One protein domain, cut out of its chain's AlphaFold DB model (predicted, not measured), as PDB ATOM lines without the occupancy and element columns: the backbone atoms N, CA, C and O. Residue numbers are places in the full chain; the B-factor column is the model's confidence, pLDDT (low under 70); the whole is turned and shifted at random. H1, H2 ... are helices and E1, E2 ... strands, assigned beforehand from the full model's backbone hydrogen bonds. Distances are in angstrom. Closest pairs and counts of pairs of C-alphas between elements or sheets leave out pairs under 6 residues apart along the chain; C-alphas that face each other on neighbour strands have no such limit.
ATOM      1  N   GLY A 496      93.851 143.775 132.584       74.56
ATOM      2  CA  GLY A 496      95.123 143.062 132.495       74.56
ATOM      3  C   GLY A 496      96.303 143.935 132.915       74.56
ATOM      4  O   GLY A 496      96.316 145.135 132.642       74.56
ATOM      5  N   PHE A 497      97.306 143.343 133.551       79.44
ATOM      6  CA  PHE A 497      98.566 143.991 133.918       79.44
ATOM      7  C   PHE A 497      99.733 143.010 133.775       79.44
ATOM      8  O   PHE A 497      99.536 141.797 133.667       79.44
ATOM      9  N   SER A 498     100.958 143.534 133.798       82.19
ATOM     10  CA  SER A 498     102.169 142.718 133.858       82.19
ATOM     11  C   SER A 498     103.054 143.162 135.016       82.19
ATOM     12  O   SER A 498     103.067 144.331 135.411       82.19
ATOM     13  N   LEU A 499     103.777 142.206 135.588       85.50
ATOM     14  CA  LEU A 499     104.738 142.412 136.660       85.50
ATOM     15  C   LEU A 499     106.052 141.732 136.281       85.50
ATOM     16  O   LEU A 499     106.108 140.515 136.144       85.50
ATOM     17  N   GLU A 500     107.109 142.517 136.156       88.50
ATOM     18  CA  GLU A 500     108.480 142.067 135.956       88.50
ATOM     19  C   GLU A 500     109.246 142.206 137.274       88.50
ATOM     20  O   GLU A 500     109.385 143.302 137.818       88.50
ATOM     21  N   LEU A 501     109.774 141.096 137.778       90.81
ATOM     22  CA  LEU A 501     110.715 141.066 138.889       90.81
ATOM     23  C   LEU A 501     112.122 140.874 138.339       90.81
ATOM     24  O   LEU A 501     112.451 139.805 137.825       90.81
ATOM     25  N   ASN A 502     112.971 141.881 138.489       91.44
ATOM     26  CA  ASN A 502     114.400 141.769 138.244       91.44
ATOM     27  C   ASN A 502     115.117 141.464 139.562       91.44
ATOM     28  O   ASN A 502     115.358 142.354 140.373       91.44
ATOM     29  N   ILE A 503     115.446 140.195 139.795       92.94
ATOM     30  CA  ILE A 503     116.095 139.741 141.028       92.94
ATOM     31  C   ILE A 503     117.609 139.706 140.796       92.94
ATOM     32  O   ILE A 503     118.125 138.801 140.136       92.94
ATOM     33  N   ARG A 504     118.338 140.683 141.346       91.94
ATOM     34  CA  ARG A 504     119.808 140.731 141.335       91.94
ATOM     35  C   ARG A 504     120.368 139.817 142.415       91.94
ATOM     36  O   ARG A 504     120.116 140.005 143.603       91.94
ATOM     37  N   LEU A 505     121.130 138.821 141.992       92.38
ATOM     38  CA  LEU A 505     121.686 137.761 142.820       92.38
ATOM     39  C   LEU A 505     123.180 138.001 143.077       92.38
ATOM     40  O   LEU A 505     123.887 138.493 142.185       92.38
ATOM     41  N   PRO A 506     123.700 137.596 144.253       90.25
ATOM     42  CA  PRO A 506     125.137 137.568 144.491       90.25
ATOM     43  C   PRO A 506     125.848 136.746 143.415       90.25
ATOM     44  O   PRO A 506     125.351 135.698 142.997       90.25
ATOM     45  N   LYS A 507     127.029 137.200 142.993       88.69
ATOM     46  CA  LYS A 507     127.790 136.520 141.945       88.69
ATOM     47  C   LYS A 507     128.069 135.055 142.305       88.69
ATOM     48  O   LYS A 507     128.502 134.757 143.420       88.69
ATOM     49  N   GLY A 508     127.850 134.158 141.344       86.56
ATOM     50  CA  GLY A 508     128.071 132.719 141.488       86.56
ATOM     51  C   GLY A 508     126.924 131.975 142.175       86.56
ATOM     52  O   GLY A 508     127.096 130.816 142.546       86.56
ATOM     53  N   TYR A 509     125.769 132.617 142.373       91.06
ATOM     54  CA  TYR A 509     124.593 131.957 142.931       91.06
ATOM     55  C   TYR A 509     124.063 130.869 141.978       91.06
ATOM     56  O   TYR A 509     123.860 131.115 140.787       91.06
ATOM     57  N   ASP A 510     123.808 129.662 142.498       88.00
ATOM     58  CA  ASP A 510     123.355 128.530 141.683       88.00
ATOM     59  C   ASP A 510     121.876 128.667 141.289       88.00
ATOM     60  O   ASP A 510     120.959 128.331 142.039       88.00
ATOM     61  N   GLN A 511     121.642 129.141 140.068       86.31
ATOM     62  CA  GLN A 511     120.301 129.276 139.500       86.31
ATOM     63  C   GLN A 511     119.778 127.983 138.851       86.31
ATOM     64  O   GLN A 511     118.664 127.985 138.320       86.31
ATOM     65  N   ARG A 512     120.537 126.876 138.822       83.75
ATOM     66  CA  ARG A 512     120.142 125.654 138.082       83.75
ATOM     67  C   ARG A 512     118.879 125.011 138.637       83.75
ATOM     68  O   ARG A 512     118.092 124.479 137.864       83.75
ATOM     69  N   LEU A 513     118.667 125.117 139.946       81.88
ATOM     70  CA  LEU A 513     117.500 124.552 140.626       81.88
ATOM     71  C   LEU A 513     116.221 125.379 140.431       81.88
ATOM     72  O   LEU A 513     115.146 124.910 140.780       81.88
ATOM     73  N   ILE A 514     116.319 126.591 139.880       85.38
ATOM     74  CA  ILE A 514     115.172 127.477 139.663       85.38
ATOM     75  C   ILE A 514     114.615 127.238 138.256       85.38
ATOM     76  O   ILE A 514     115.342 127.320 137.270       85.38
ATOM     77  N   THR A 515     113.328 126.953 138.149       79.12
ATOM     78  CA  THR A 515     112.618 126.590 136.913       79.12
ATOM     79  C   THR A 515     111.260 127.283 136.879       79.12
ATOM     80  O   THR A 515     110.761 127.714 137.916       79.12
ATOM     81  N   GLU A 516     110.622 127.358 135.714       69.00
ATOM     82  CA  GLU A 516     109.262 127.910 135.594       69.00
ATOM     83  C   GLU A 516     108.256 127.140 136.460       69.00
ATOM     84  O   GLU A 516     107.334 127.718 137.027       69.00
ATOM     85  N   THR A 517     108.481 125.838 136.646       73.19
ATOM     86  CA  THR A 517     107.600 124.983 137.445       73.19
ATOM     87  C   THR A 517     107.698 125.216 138.952       73.19
ATOM     88  O   THR A 517     106.722 124.961 139.651       73.19
ATOM     89  N   ASN A 518     108.838 125.702 139.460       81.94
ATOM     90  CA  ASN A 518     109.066 125.873 140.902       81.94
ATOM     91  C   ASN A 518     109.379 127.314 141.329       81.94
ATOM     92  O   ASN A 518     109.531 127.574 142.518       81.94
ATOM     93  N   ILE A 519     109.455 128.273 140.398       84.19
ATOM     94  CA  ILE A 519     109.755 129.675 140.728       84.19
ATOM     95  C   ILE A 519     108.772 130.244 141.760       84.19
ATOM     96  O   ILE A 519     109.146 131.018 142.640       84.19
ATOM     97  N   MET A 520     107.525 129.790 141.712       83.25
ATOM     98  CA  MET A 520     106.483 130.216 142.637       83.25
ATOM     99  C   MET A 520     106.585 129.611 144.040       83.25
ATOM    100  O   MET A 520     105.929 130.099 144.953       83.25
ATOM    101  N   ASP A 521     107.422 128.595 144.246       85.94
ATOM    102  CA  ASP A 521     107.744 128.121 145.597       85.94
ATOM    103  C   ASP A 521     108.662 129.129 146.314       85.94
ATOM    104  O   ASP A 521     108.666 129.243 147.548       85.94
ATOM    105  N   TYR A 522     109.420 129.896 145.521       90.75
ATOM    106  CA  TYR A 522     110.303 130.961 145.983       90.75
ATOM    107  C   TYR A 522     109.614 132.327 146.020       90.75
ATOM    108  O   TYR A 522     109.960 133.143 146.873       90.75
ATOM    109  N   ILE A 523     108.638 132.579 145.144       90.50
ATOM    110  CA  ILE A 523     107.812 133.795 145.150       90.50
ATOM    111  C   ILE A 523     106.478 133.470 145.819       90.50
ATOM    112  O   ILE A 523     105.497 133.080 145.187       90.50
ATOM    113  N   ARG A 524     106.468 133.605 147.142       86.12
ATOM    114  CA  ARG A 524     105.342 133.225 147.992       86.12
ATOM    115  C   ARG A 524     104.290 134.317 147.990       86.12
ATOM    116  O   ARG A 524     104.532 135.412 148.491       86.12
ATOM    117  N   MET A 525     103.111 133.975 147.496       83.69
ATOM    118  CA  MET A 525     101.909 134.792 147.599       83.69
ATOM    119  C   MET A 525     100.816 134.002 148.319       83.69
ATOM    120  O   MET A 525     100.843 132.769 148.329       83.69
ATOM    121  N   GLN A 526      99.867 134.698 148.943       72.19
ATOM    122  CA  GLN A 526      98.712 134.051 149.565       72.19
ATOM    123  C   GLN A 526      97.661 133.747 148.493       72.19
ATOM    124  O   GLN A 526      97.015 134.657 147.983       72.19
ATOM    125  N   PHE A 527      97.524 132.469 148.136       68.19
ATOM    126  CA  PHE A 527      96.576 132.006 147.123       68.19
ATOM    127  C   PHE A 527      95.388 131.268 147.746       68.19
ATOM    128  O   PHE A 527      95.567 130.448 148.649       68.19
ATOM    129  N   GLU A 528      94.201 131.468 147.180       62.56
ATOM    130  CA  GLU A 528      93.107 130.501 147.248       62.56
ATOM    131  C   GLU A 528      93.279 129.468 146.126       62.56
ATOM    132  O   GLU A 528      93.642 129.788 144.992       62.56
ATOM    133  N   LYS A 529      93.052 128.190 146.447       54.38
ATOM    134  CA  LYS A 529      93.181 127.099 145.480       54.38
ATOM    135  C   LYS A 529      91.915 127.030 144.626       54.38
ATOM    136  O   LYS A 529      90.874 126.612 145.124       54.38
ATOM    137  N   GLU A 530      92.008 127.388 143.349       54.94
ATOM    138  CA  GLU A 530      90.908 127.205 142.396       54.94
ATOM    139  C   GLU A 530      90.975 125.807 141.749       54.94
ATOM    140  O   GLU A 530      92.030 125.168 141.672       54.94
ATOM    141  N   SER A 531      89.828 125.293 141.302       46.25
ATOM    142  CA  SER A 531      89.647 123.902 140.860       46.25
ATOM    143  C   SER A 531      90.332 123.549 139.529       46.25
ATOM    144  O   SER A 531      90.341 122.376 139.155       46.25
ATOM    145  N   GLN A 532      90.939 124.514 138.826       49.81
ATOM    146  CA  GLN A 532      91.464 124.324 137.462       49.81
ATOM    147  C   GLN A 532      92.966 124.616 137.274       49.81
ATOM    148  O   GLN A 532      93.497 124.428 136.176       49.81
ATOM    149  N   GLY A 533      93.693 124.951 138.345       54.78
ATOM    150  CA  GLY A 533      95.146 125.175 138.311       54.78
ATOM    151  C   GLY A 533      95.578 126.632 138.122       54.78
ATOM    152  O   GLY A 533      96.777 126.896 138.165       54.78
ATOM    153  N   ASP A 534      94.626 127.552 137.979       54.44
ATOM    154  CA  ASP A 534      94.856 128.992 138.077       54.44
ATOM    155  C   ASP A 534      95.185 129.394 139.521       54.44
ATOM    156  O   ASP A 534      94.769 128.746 140.492       54.44
ATOM    157  N   ARG A 535      95.973 130.466 139.665       62.28
ATOM    158  CA  ARG A 535      96.383 130.993 140.966       62.28
ATOM    159  C   ARG A 535      95.610 132.273 141.256       62.28
ATOM    160  O   ARG A 535      95.910 133.339 140.720       62.28
ATOM    161  N   VAL A 536      94.613 132.154 142.124       56.50
ATOM    162  CA  VAL A 536      93.801 133.280 142.583       56.50
ATOM    163  C   VAL A 536      94.385 133.804 143.879       56.50
ATOM    164  O   VAL A 536      94.526 133.062 144.848       56.50
ATOM    165  N   LEU A 537      94.708 135.087 143.914       59.94
ATOM    166  CA  LEU A 537      95.080 135.762 145.143       59.94
ATOM    167  C   LEU A 537      93.826 136.236 145.855       59.94
ATOM    168  O   LEU A 537      92.975 136.921 145.272       59.94
ATOM    169  N   THR A 538      93.743 135.904 147.135       55.75
ATOM    170  CA  THR A 538      92.765 136.504 148.026       55.75
ATOM    171  C   THR A 538      93.116 137.967 148.218       55.75
ATOM    172  O   THR A 538      94.053 138.317 148.932       55.75
ATOM    173  N   GLY A 539      92.337 138.853 147.598       55.38
ATOM    174  CA  GLY A 539      92.198 140.200 148.146       55.38
ATOM    175  C   GLY A 539      91.687 140.108 149.589       55.38
ATOM    176  O   GLY A 539      91.161 139.066 149.999       55.38
ATOM    177  N   SER A 540      91.792 141.190 150.366       53.09
ATOM    178  CA  SER A 540      91.113 141.218 151.667       53.09
ATOM    179  C   SER A 540      89.622 140.885 151.487       53.09
ATOM    180  O   SER A 540      89.049 141.092 150.407       53.09
ATOM    181  N   ALA A 541      88.993 140.327 152.528       59.28
ATOM    182  CA  ALA A 541      87.576 139.953 152.493       59.28
ATOM    183  C   ALA A 541      86.694 141.101 151.956       59.28
ATOM    184  O   ALA A 541      85.762 140.855 151.193       59.28
ATOM    185  N   ASP A 542      87.094 142.338 152.251       68.19
ATOM    186  CA  ASP A 542      86.375 143.577 151.948       68.19
ATOM    187  C   ASP A 542      86.565 144.109 150.514       68.19
ATOM    188  O   ASP A 542      85.825 144.997 150.095       68.19
ATOM    189  N   GLN A 543      87.531 143.606 149.734       78.19
ATOM    190  CA  GLN A 543      87.712 144.064 148.346       78.19
ATOM    191  C   GLN A 543      86.642 143.452 147.421       78.19
ATOM    192  O   GLN A 543      86.429 142.235 147.478       78.19
ATOM    193  N   PRO A 544      86.025 144.227 146.503       82.00
ATOM    194  CA  PRO A 544      85.032 143.724 145.545       82.00
ATOM    195  C   PRO A 544      85.655 142.964 144.357       82.00
ATOM    196  O   PRO A 544      84.964 142.584 143.419       82.00
ATOM    197  N   TYR A 545      86.966 142.725 144.363       80.19
ATOM    198  CA  TYR A 545      87.678 142.038 143.287       80.19
ATOM    199  C   TYR A 545      88.650 140.985 143.828       80.19
ATOM    200  O   TYR A 545      89.004 140.975 145.011       80.19
ATOM    201  N   LYS A 546      89.077 140.085 142.942       79.75
ATOM    202  CA  LYS A 546      90.181 139.137 143.128       79.75
ATOM    203  C   LYS A 546      91.253 139.399 142.065       79.75
ATOM    204  O   LYS A 546      90.947 139.912 140.989       79.75
ATOM    205  N   ILE A 547      92.503 139.052 142.365       79.94
ATOM    206  CA  ILE A 547      93.610 139.150 141.404       79.94
ATOM    207  C   ILE A 547      93.954 137.737 140.944       79.94
ATOM    208  O   ILE A 547      94.277 136.876 141.761       79.94
ATOM    209  N   GLN A 548      93.874 137.494 139.642       74.62
ATOM    210  CA  GLN A 548      94.300 136.246 139.016       74.62
ATOM    211  C   GLN A 548      95.682 136.446 138.403       74.62
ATOM    212  O   GLN A 548      95.905 137.432 137.703       74.62
ATOM    213  N   ILE A 549      96.606 135.522 138.650       74.56
ATOM    214  CA  ILE A 549      97.932 135.515 138.020       74.56
ATOM    215  C   ILE A 549      98.285 134.104 137.565       74.56
ATOM    216  O   ILE A 549      97.712 133.129 138.057       74.56
ATOM    217  N   GLY A 550      99.277 133.979 136.683       64.44
ATOM    218  CA  GLY A 550      99.805 132.662 136.319       64.44
ATOM    219  C   GLY A 550      98.721 131.743 135.747       64.44
ATOM    220  O   GLY A 550      98.676 130.559 136.092       64.44
ATOM    221  N   ARG A 551      97.799 132.316 134.963       63.69
ATOM    222  CA  ARG A 551      96.645 131.614 134.398       63.69
ATOM    223  C   ARG A 551      97.120 130.478 133.504       63.69
ATOM    224  O   ARG A 551      98.018 130.660 132.685       63.69
ATOM    225  N   LYS A 552      96.522 129.299 133.650       53.75
ATOM    226  CA  LYS A 552      96.976 128.066 132.992       53.75
ATOM    227  C   LYS A 552      96.672 128.045 131.498       53.75
ATOM    228  O   LYS A 552      97.414 127.439 130.728       53.75
ATOM    229  N   LEU A 553      95.560 128.662 131.104       47.28
ATOM    230  CA  LEU A 553      95.210 128.823 129.694       47.28
ATOM    231  C   LEU A 553      96.102 129.878 129.035       47.28
ATOM    232  O   LEU A 553      96.401 129.773 127.855       47.28
ATOM    233  N   GLU A 554      96.595 130.853 129.791       48.09
ATOM    234  CA  GLU A 554      97.492 131.874 129.269       48.09
ATOM    235  C   GLU A 554      98.920 131.325 129.121       48.09
ATOM    236  O   GLU A 554      99.609 131.007 130.094       48.09
ATOM    237  N   LEU A 555      99.366 131.193 127.869       42.84
ATOM    238  CA  LEU A 555     100.725 130.761 127.551       42.84
ATOM    239  C   LEU A 555     101.746 131.726 128.170       42.84
ATOM    240  O   LEU A 555     101.666 132.930 127.955       42.84
ATOM    241  N   ASN A 556     102.727 131.185 128.900       50.31
ATOM    242  CA  ASN A 556     103.785 131.953 129.568       50.31
ATOM    243  C   ASN A 556     103.271 133.082 130.479       50.31
ATOM    244  O   ASN A 556     103.942 134.102 130.645       50.31
ATOM    245  N   SER A 557     102.133 132.861 131.151       59.94
ATOM    246  CA  SER A 557     101.668 133.714 132.255       59.94
ATOM    247  C   SER A 557     102.689 133.863 133.388       59.94
ATOM    248  O   SER A 557     102.590 134.772 134.214       59.94
ATOM    249  N   ILE A 558     103.690 132.976 133.404       70.00
ATOM    250  CA  ILE A 558     104.937 133.085 134.151       70.00
ATOM    251  C   ILE A 558     106.092 132.768 133.195       70.00
ATOM    252  O   ILE A 558     106.127 131.682 132.621       70.00
ATOM    253  N   LEU A 559     107.058 133.676 133.062       73.25
ATOM    254  CA  LEU A 559     108.288 133.467 132.289       73.25
ATOM    255  C   LEU A 559     109.498 133.747 133.175       73.25
ATOM    256  O   LEU A 559     109.519 134.759 133.879       73.25
ATOM    257  N   ILE A 560     110.533 132.905 133.104       75.44
ATOM    258  CA  ILE A 560     111.816 133.194 133.760       75.44
ATOM    259  C   ILE A 560     112.945 133.366 132.750       75.44
ATOM    260  O   ILE A 560     113.061 132.624 131.778       75.44
ATOM    261  N   LYS A 561     113.848 134.306 133.024       79.19
ATOM    262  CA  LYS A 561     115.085 134.481 132.260       79.19
ATOM    263  C   LYS A 561     116.265 134.606 133.208       79.19
ATOM    264  O   LYS A 561     116.276 135.444 134.105       79.19
ATOM    265  N   LYS A 562     117.270 133.762 132.996       83.00
ATOM    266  CA  LYS A 562     118.507 133.746 133.783       83.00
ATOM    267  C   LYS A 562     119.583 134.489 133.015       83.00
ATOM    268  O   LYS A 562     119.793 134.227 131.833       83.00
ATOM    269  N   MET A 563     120.254 135.414 133.678       80.25
ATOM    270  CA  MET A 563     121.291 136.246 133.083       80.25
ATOM    271  C   MET A 563     122.509 136.296 134.000       80.25
ATOM    272  O   MET A 563     122.395 136.205 135.222       80.25
ATOM    273  N   SER A 564     123.688 136.440 133.402       78.50
ATOM    274  CA  SER A 564     124.947 136.569 134.129       78.50
ATOM    275  C   SER A 564     125.723 137.755 133.576       78.50
ATOM    276  O   SER A 564     125.937 137.855 132.370       78.50
ATOM    277  N   PHE A 565     126.126 138.656 134.465       76.94
ATOM    278  CA  PHE A 565     126.949 139.826 134.169       76.94
ATOM    279  C   PHE A 565     128.298 139.697 134.878       76.94
ATOM    280  O   PHE A 565     128.486 138.821 135.725       76.94
ATOM    281  N   ALA A 566     129.249 140.578 134.563       77.00
ATOM    282  CA  ALA A 566     130.597 140.521 135.133       77.00
ATOM    283  C   ALA A 566     130.601 140.520 136.676       77.00
ATOM    284  O   ALA A 566     131.335 139.753 137.294       77.00
ATOM    285  N   ASN A 567     129.742 141.327 137.300       78.56
ATOM    286  CA  ASN A 567     129.721 141.577 138.744       78.56
ATOM    287  C   ASN A 567     128.495 141.011 139.482       78.56
ATOM    288  O   ASN A 567     128.484 140.994 140.710       78.56
ATOM    289  N   GLN A 568     127.472 140.545 138.770       82.69
ATOM    290  CA  GLN A 568     126.225 140.068 139.367       82.69
ATOM    291  C   GLN A 568     125.562 139.023 138.478       82.69
ATOM    292  O   GLN A 568     125.766 139.007 137.263       82.69
ATOM    293  N   ASP A 569     124.735 138.178 139.079       88.94
ATOM    294  CA  ASP A 569     123.818 137.330 138.329       88.94
ATOM    295  C   ASP A 569     122.398 137.889 138.472       88.94
ATOM    296  O   ASP A 569     122.103 138.624 139.414       88.94
ATOM    297  N   GLN A 570     121.519 137.610 137.518       88.44
ATOM    298  CA  GLN A 570     120.147 138.110 137.531       88.44
ATOM    299  C   GLN A 570     119.169 136.999 137.174       88.44
ATOM    300  O   GLN A 570     119.392 136.234 136.235       88.44
ATOM    301  N   LEU A 571     118.069 136.953 137.915       89.94
ATOM    302  CA  LEU A 571     116.901 136.144 137.613       89.94
ATOM    303  C   LEU A 571     115.734 137.091 137.355       89.94
ATOM    304  O   LEU A 571     115.254 137.761 138.268       89.94
ATOM    305  N   LYS A 572     115.279 137.141 136.110       86.12
ATOM    306  CA  LYS A 572     114.075 137.873 135.732       86.12
ATOM    307  C   LYS A 572     112.883 136.946 135.787       86.12
ATOM    308  O   LYS A 572     112.974 135.817 135.302       86.12
ATOM    309  N   VAL A 573     111.788 137.429 136.351       85.69
ATOM    310  CA  VAL A 573     110.521 136.709 136.412       85.69
ATOM    311  C   VAL A 573     109.415 137.643 135.960       85.69
ATOM    312  O   VAL A 573     109.176 138.660 136.601       85.69
ATOM    313  N   ASN A 574     108.755 137.302 134.863       80.75
ATOM    314  CA  ASN A 574     107.623 138.048 134.336       80.75
ATOM    315  C   ASN A 574     106.330 137.312 134.650       80.75
ATOM    316  O   ASN A 574     106.253 136.096 134.479       80.75
ATOM    317  N   PHE A 575     105.326 138.072 135.059       78.00
ATOM    318  CA  PHE A 575     103.970 137.618 135.297       78.00
ATOM    319  C   PHE A 575     103.003 138.463 134.495       78.00
ATOM    320  O   PHE A 575     103.153 139.685 134.427       78.00
ATOM    321  N   THR A 576     101.964 137.827 133.986       74.81
ATOM    322  CA  THR A 576     100.732 138.513 133.616       74.81
ATOM    323  C   THR A 576      99.653 138.223 134.647       74.81
ATOM    324  O   THR A 576      99.664 137.200 135.347       74.81
ATOM    325  N   GLY A 577      98.746 139.180 134.793       74.38
ATOM    326  CA  GLY A 577      97.646 139.074 135.729       74.38
ATOM    327  C   GLY A 577      96.433 139.882 135.310       74.38
ATOM    328  O   GLY A 577      96.490 140.719 134.411       74.38
ATOM    329  N   LEU A 578      95.325 139.598 135.984       75.50
ATOM    330  CA  LEU A 578      94.013 140.169 135.731       75.50
ATOM    331  C   LEU A 578      93.351 140.554 137.055       75.50
ATOM    332  O   LEU A 578      93.380 139.785 138.019       75.50
ATOM    333  N   ILE A 579      92.729 141.728 137.096       76.81
ATOM    334  CA  ILE A 579      91.854 142.136 138.201       76.81
ATOM    335  C   ILE A 579      90.418 141.795 137.802       76.81
ATOM    336  O   ILE A 579      89.915 142.340 136.829       76.81
ATOM    337  N   VAL A 580      89.750 140.897 138.527       73.44
ATOM    338  CA  VAL A 580      88.380 140.476 138.185       73.44
ATOM    339  C   VAL A 580      87.412 140.705 139.342       73.44
ATOM    340  O   VAL A 580      87.774 140.456 140.495       73.44
ATOM    341  N   PRO A 581      86.174 141.155 139.076       74.25
ATOM    342  CA  PRO A 581      85.162 141.314 140.116       74.25
ATOM    343  C   PRO A 581      84.841 139.971 140.787       74.25
ATOM    344  O   PRO A 581      84.843 138.915 140.146       74.25
ATOM    345  N   LYS A 582      84.539 139.999 142.089       78.00
ATOM    346  CA  LYS A 582      84.027 138.814 142.793       78.00
ATOM    347  C   LYS A 582      82.579 138.533 142.352       78.00
ATOM    348  O   LYS A 582      81.833 139.477 142.069       78.00
ATOM    349  N   PRO A 583      82.133 137.263 142.328       72.94
ATOM    350  CA  PRO A 583      80.738 136.941 142.040       72.94
ATOM    351  C   PRO A 583      79.777 137.721 142.948       72.94
ATOM    352  O   PRO A 583      79.960 137.752 144.162       72.94
ATOM    353  N   GLY A 584      78.758 138.357 142.359       75.81
ATOM    354  CA  GLY A 584      77.756 139.133 143.102       75.81
ATOM    355  C   GLY A 584      78.216 140.513 143.587       75.81
ATOM    356  O   GLY A 584      77.492 141.146 144.349       75.81
ATOM    357  N   THR A 585      79.387 140.991 143.155       76.38
ATOM    358  CA  THR A 585      79.888 142.338 143.478       76.38
ATOM    359  C   THR A 585      79.926 143.238 142.246       76.38
ATOM    360  O   THR A 585      80.075 142.762 141.120       76.38
ATOM    361  N   THR A 586      79.815 144.547 142.470       71.62
ATOM    362  CA  THR A 586      80.032 145.571 141.443       71.62
ATOM    363  C   THR A 586      81.392 146.207 141.683       71.62
ATOM    364  O   THR A 586      81.661 146.694 142.781       71.62
ATOM    365  N   LEU A 587      82.246 146.203 140.662       70.56
ATOM    366  CA  LEU A 587      83.564 146.821 140.716       70.56
ATOM    367  C   LEU A 587      83.496 148.227 140.123       70.56
ATOM    368  O   LEU A 587      83.124 148.392 138.964       70.56
ATOM    369  N   ASP A 588      83.858 149.230 140.918       75.62
ATOM    370  CA  ASP A 588      84.102 150.574 140.404       75.62
ATOM    371  C   ASP A 588      85.482 150.610 139.735       75.62
ATOM    372  O   ASP A 588      86.513 150.681 140.405       75.62
ATOM    373  N   TYR A 589      85.513 150.527 138.406       68.69
ATOM    374  CA  TYR A 589      86.760 150.513 137.641       68.69
ATOM    375  C   TYR A 589      87.549 151.824 137.744       68.69
ATOM    376  O   TYR A 589      88.773 151.804 137.597       68.69
ATOM    377  N   GLU A 590      86.900 152.946 138.071       72.56
ATOM    378  CA  GLU A 590      87.605 154.207 138.328       72.56
ATOM    379  C   GLU A 590      88.511 154.092 139.557       72.56
ATOM    380  O   GLU A 590      89.640 154.592 139.542       72.56
ATOM    381  N   SER A 591      88.087 153.343 140.579       75.56
ATOM    382  CA  SER A 591      88.908 153.086 141.770       75.56
ATOM    383  C   SER A 591      90.227 152.364 141.442       75.56
ATOM    384  O   SER A 591      91.254 152.623 142.080       75.56
ATOM    385  N   LEU A 592      90.250 151.544 140.381       76.25
ATOM    386  CA  LEU A 592      91.444 150.819 139.934       76.25
ATOM    387  C   LEU A 592      92.476 151.715 139.238       76.25
ATOM    388  O   LEU A 592      93.624 151.297 139.068       76.25
ATOM    389  N   LYS A 593      92.124 152.952 138.852       77.38
ATOM    390  CA  LYS A 593      93.087 153.889 138.240       77.38
ATOM    391  C   LYS A 593      94.250 154.213 139.176       77.38
ATOM    392  O   LYS A 593      95.353 154.454 138.691       77.38
ATOM    393  N   SER A 594      94.013 154.180 140.488       81.38
ATOM    394  CA  SER A 594      95.044 154.375 141.516       81.38
ATOM    395  C   SER A 594      95.984 153.172 141.691       81.38
ATOM    396  O   SER A 594      97.053 153.309 142.284       81.38
ATOM    397  N   GLY A 595      95.629 152.021 141.111       86.44
ATOM    398  CA  GLY A 595      96.336 150.758 141.264       86.44
ATOM    399  C   GLY A 595      95.886 149.960 142.490       86.44
ATOM    400  O   GLY A 595      95.265 150.461 143.423       86.44
ATOM    401  N   THR A 596      96.227 148.681 142.473       87.62
ATOM    402  CA  THR A 596      95.934 147.692 143.507       87.62
ATOM    403  C   THR A 596      97.248 147.119 144.023       87.62
ATOM    404  O   THR A 596      98.203 146.955 143.270       87.62
ATOM    405  N   THR A 597      97.317 146.797 145.314       89.06
ATOM    406  CA  THR A 597      98.523 146.195 145.895       89.06
ATOM    407  C   THR A 597      98.506 144.672 145.763       89.06
ATOM    408  O   THR A 597      97.567 144.005 146.195       89.06
ATOM    409  N   LEU A 598      99.583 144.132 145.203       88.81
ATOM    410  CA  LEU A 598      99.900 142.718 145.087       88.81
ATOM    411  C   LEU A 598     101.021 142.368 146.076       88.81
ATOM    412  O   LEU A 598     102.171 142.759 145.878       88.81
ATOM    413  N   GLN A 599     100.693 141.626 147.134       89.94
ATOM    414  CA  GLN A 599     101.645 141.286 148.195       89.94
ATOM    415  C   GLN A 599     102.343 139.949 147.937       89.94
ATOM    416  O   GLN A 599     101.688 138.925 147.715       89.94
ATOM    417  N   PHE A 600     103.671 139.930 148.021       91.31
ATOM    418  CA  PHE A 600     104.456 138.702 147.899       91.31
ATOM    419  C   PHE A 600     105.777 138.753 148.659       91.31
ATOM    420  O   PHE A 600     106.290 139.814 149.010       91.31
ATOM    421  N   ALA A 601     106.355 137.576 148.902       94.25
ATOM    422  CA  ALA A 601     107.694 137.436 149.452       94.25
ATOM    423  C   ALA A 601     108.598 136.624 148.521       94.25
ATOM    424  O   ALA A 601     108.242 135.523 148.107       94.25
ATOM    425  N   VAL A 602     109.800 137.127 148.245       94.81
ATOM    426  CA  VAL A 602     110.840 136.427 147.483       94.81
ATOM    427  C   VAL A 602     111.810 135.781 148.468       94.81
ATOM    428  O   VAL A 602     112.550 136.470 149.171       94.81
ATOM    429  N   THR A 603     111.789 134.451 148.536       94.75
ATOM    430  CA  THR A 603     112.571 133.637 149.476       94.75
ATOM    431  C   THR A 603     113.407 132.616 148.707       94.75
ATOM    432  O   THR A 603     112.964 131.498 148.452       94.75
ATOM    433  N   LEU A 604     114.631 132.998 148.344       94.19
ATOM    434  CA  LEU A 604     115.579 132.120 147.658       94.19
ATOM    435  C   LEU A 604     116.497 131.393 148.664       94.19
ATOM    436  O   LEU A 604     116.881 131.988 149.676       94.19
ATOM    437  N   PRO A 605     116.863 130.119 148.423       92.56
ATOM    438  CA  PRO A 605     117.741 129.355 149.311       92.56
ATOM    439  C   PRO A 605     119.049 130.087 149.651       92.56
ATOM    440  O   PRO A 605     119.768 130.539 148.769       92.56
ATOM    441  N   GLY A 606     119.378 130.200 150.942       91.50
ATOM    442  CA  GLY A 606     120.619 130.844 151.400       91.50
ATOM    443  C   GLY A 606     120.670 132.375 151.262       91.50
ATOM    444  O   GLY A 606     121.679 132.976 151.633       91.50
ATOM    445  N   LEU A 607     119.602 133.017 150.777       93.94
ATOM    446  CA  LEU A 607     119.490 134.472 150.654       93.94
ATOM    447  C   LEU A 607     118.466 135.035 151.648       93.94
ATOM    448  O   LEU A 607     117.543 134.336 152.076       93.94
ATOM    449  N   LYS A 608     118.642 136.301 152.033       94.88
ATOM    450  CA  LYS A 608     117.665 137.053 152.827       94.88
ATOM    451  C   LYS A 608     116.365 137.210 152.036       94.88
ATOM    452  O   LYS A 608     116.384 137.476 150.836       94.88
ATOM    453  N   THR A 609     115.243 137.090 152.726       94.88
ATOM    454  CA  THR A 609     113.884 137.255 152.209       94.88
ATOM    455  C   THR A 609     113.603 138.717 151.882       94.88
ATOM    456  O   THR A 609     113.956 139.606 152.660       94.88
ATOM    457  N   ARG A 610     112.901 138.962 150.774       93.94
ATOM    458  CA  ARG A 610     112.285 140.260 150.455       93.94
ATOM    459  C   ARG A 610     110.777 140.151 150.551       93.94
ATOM    460  O   ARG A 610     110.226 139.144 150.117       93.94
ATOM    461  N   ARG A 611     110.116 141.174 151.079       94.75
ATOM    462  CA  ARG A 611     108.664 141.347 150.996       94.75
ATOM    463  C   ARG A 611     108.371 142.549 150.112       94.75
ATOM    464  O   ARG A 611     109.087 143.544 150.180       94.75
ATOM    465  N   VAL A 612     107.360 142.437 149.267       93.88
ATOM    466  CA  VAL A 612     107.001 143.475 148.306       93.88
ATOM    467  C   VAL A 612     105.491 143.630 148.304       93.88
ATOM    468  O   VAL A 612     104.764 142.659 148.092       93.88
ATOM    469  N   ASP A 613     105.053 144.866 148.495       93.44
ATOM    470  CA  ASP A 613     103.692 145.319 148.250       93.44
ATOM    471  C   ASP A 613     103.685 145.989 146.870       93.44
ATOM    472  O   ASP A 613     103.823 147.207 146.750       93.44
ATOM    473  N   ALA A 614     103.617 145.192 145.801       92.38
ATOM    474  CA  ALA A 614     103.740 145.714 144.445       92.38
ATOM    475  C   ALA A 614     102.471 146.446 144.015       92.38
ATOM    476  O   ALA A 614     101.385 145.874 144.042       92.38
ATOM    477  N   LEU A 615     102.605 147.696 143.575       92.81
ATOM    478  CA  LEU A 615     101.486 148.436 143.002       92.81
ATOM    479  C   LEU A 615     101.275 147.994 141.549       92.81
ATOM    480  O   LEU A 615     102.077 148.336 140.685       92.81
ATOM    481  N   VAL A 616     100.202 147.248 141.285       88.56
ATOM    482  CA  VAL A 616      99.800 146.828 139.937       88.56
ATOM    483  C   VAL A 616      98.611 147.650 139.465       88.56
ATOM    484  O   VAL A 616      97.698 147.949 140.230       88.56
ATOM    485  N   ARG A 617      98.606 148.030 138.191       86.75
ATOM    486  CA  ARG A 617      97.543 148.844 137.597       86.75
ATOM    487  C   ARG A 617      97.123 148.228 136.267       86.75
ATOM    488  O   ARG A 617      98.007 147.785 135.528       86.75
ATOM    489  N   PRO A 618      95.821 148.230 135.931       79.00
ATOM    490  CA  PRO A 618      95.387 147.838 134.601       79.00
ATOM    491  C   PRO A 618      96.175 148.562 133.507       79.00
ATOM    492  O   PRO A 618      96.619 149.698 133.702       79.00
ATOM    493  N   TYR A 619      96.373 147.875 132.382       77.75
ATOM    494  CA  TYR A 619      97.094 148.317 131.183       77.75
ATOM    495  C   TYR A 619      98.529 148.838 131.404       77.75
ATOM    496  O   TYR A 619      99.134 149.399 130.489       77.75
ATOM    497  N   HIS A 620      99.103 148.633 132.591       85.50
ATOM    498  CA  HIS A 620     100.477 149.008 132.909       85.50
ATOM    499  C   HIS A 620     101.350 147.787 133.149       85.50
ATOM    500  O   HIS A 620     100.923 146.766 133.694       85.50
ATOM    501  N   SER A 621     102.617 147.951 132.782       87.62
ATOM    502  CA  SER A 621     103.684 147.099 133.282       87.62
ATOM    503  C   SER A 621     104.169 147.626 134.632       87.62
ATOM    504  O   SER A 621     104.273 148.837 134.834       87.62
ATOM    505  N   THR A 622     104.492 146.722 135.549       91.12
ATOM    506  CA  THR A 622     105.095 147.024 136.851       91.12
ATOM    507  C   THR A 622     106.472 146.377 136.912       91.12
ATOM    508  O   THR A 622     106.591 145.185 136.667       91.12
ATOM    509  N   TYR A 623     107.513 147.139 137.224       92.38
ATOM    510  CA  TYR A 623     108.898 146.678 137.271       92.38
ATOM    511  C   TYR A 623     109.452 146.775 138.695       92.38
ATOM    512  O   TYR A 623     109.477 147.849 139.293       92.38
ATOM    513  N   VAL A 624     109.921 145.664 139.249       93.50
ATOM    514  CA  VAL A 624     110.500 145.615 140.596       93.50
ATOM    515  C   VAL A 624     111.936 145.126 140.496       93.50
ATOM    516  O   VAL A 624     112.175 143.965 140.172       93.50
ATOM    517  N   ASP A 625     112.894 145.999 140.792       92.25
ATOM    518  CA  ASP A 625     114.314 145.648 140.826       92.25
ATOM    519  C   ASP A 625     114.770 145.383 142.263       92.25
ATOM    520  O   ASP A 625     115.003 146.310 143.045       92.25
ATOM    521  N   LEU A 626     114.900 144.098 142.590       93.06
ATOM    522  CA  LEU A 626     115.236 143.598 143.918       93.06
ATOM    523  C   LEU A 626     116.713 143.239 143.996       93.06
ATOM    524  O   LEU A 626     117.207 142.416 143.223       93.06
ATOM    525  N   MET A 627     117.413 143.788 144.984       91.81
ATOM    526  CA  MET A 627     118.769 143.350 145.305       91.81
ATOM    527  C   MET A 627     118.731 142.264 146.384       91.81
ATOM    528  O   MET A 627     118.206 142.486 147.475       91.81
ATOM    529  N   MET A 628     119.292 141.086 146.092       92.44
ATOM    530  CA  MET A 628     119.363 139.973 147.039       92.44
ATOM    531  C   MET A 628     120.734 139.895 147.715       92.44
ATOM    532  O   MET A 628     121.774 139.937 147.059       92.44
TER     533      MET A 628
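Overview. This is residues 496 to 628 of the 631 residues of an uncharacterized protein of Bdellovibrionales bacterium RIFCSPHIGHO2_01_FULL_40_29 (UniProt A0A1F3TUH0). The model is an elongated, lopsided sandwich, two sheets face to face: a long, twisted sheet built along the 13-residue strand E6, and the two-stranded hairpin E7 and E8 covering part of it. E1 and E9 lie to one side of E6, E5 and E4 to the other, and E4 leads on to the short strands E3 and E2; the tiny helix H1 only grazes the large sheet, while H2 precedes E7. The 133 printed residues hold nine named strands and two named helices, in the order E1, H1, E2, E3, E4, E5, E6, H2, E7, E8, E9. The large sheet is branched and mixed, the small one antiparallel, and the class is mostly strand. The whole is compact, with a radius of gyration of the C-alphas of 15.6 A and spans of 51 by 31 by 25 A.

Arrangement. E6, residues 569 to 581, has E1, residues 496 to 505, antiparallel on one side, with N 499 and O 575 2.8 A apart. On its other side are E5, residues 558 to 564, beside 569 to 575, and E4, residues 545 to 549, beside 577 to 581. Both are antiparallel to it, with N 561 and O 572 2.9 A apart and N 546 and O 580 2.8 A apart; E5 and E6 form a hairpin. E9, residues 621 to 627, is an edge strand parallel to E1, with N 500 and O 622 at 2.8 A. E2, residues 527 to 529, E3, residues 535 to 537, and E4 form a meander, each strand the antiparallel neighbour of the one before; N 528 and O 536, and N 537 and O 547, are 2.8 A apart. In the other sheet, E7, residues 596 to 602, and E8, residues 610 to 616, are an antiparallel hairpin, with N 598 and O 614 at 2.8 A. The closest C-alphas of E8 and E9 are those of Val 616 and Thr 622, 6.1 A apart. Residues 523 to 524 pair antiparallel with 601 to 602 of E7. H1, residues 519 to 522, and H2, residues 591 to 594, are too short for any O i to N i+4 pair; the one O i to N i+3 pair is within hydrogen-bond range in H1 but not in H2.

Along the chain. E1 begins at C-alpha 496 (95.123, 143.062, 132.495) and measures 29.0 A. E6, 38.9 A, ends at C-alpha 581 (85.162, 141.314, 140.116). E5 measures 20.3 A; E9, 19.7 A, ends at C-alpha 627 (118.769, 143.350, 145.305).

Size, cuts and confidence. The C-alphas farthest apart are those of Ala 566 and Gly 584, at 53.5 A. The printed part has no cut; its long link is E1 to H1. Residues 516, 527 to 542, 550 to 557 and 589 have pLDDT under 70.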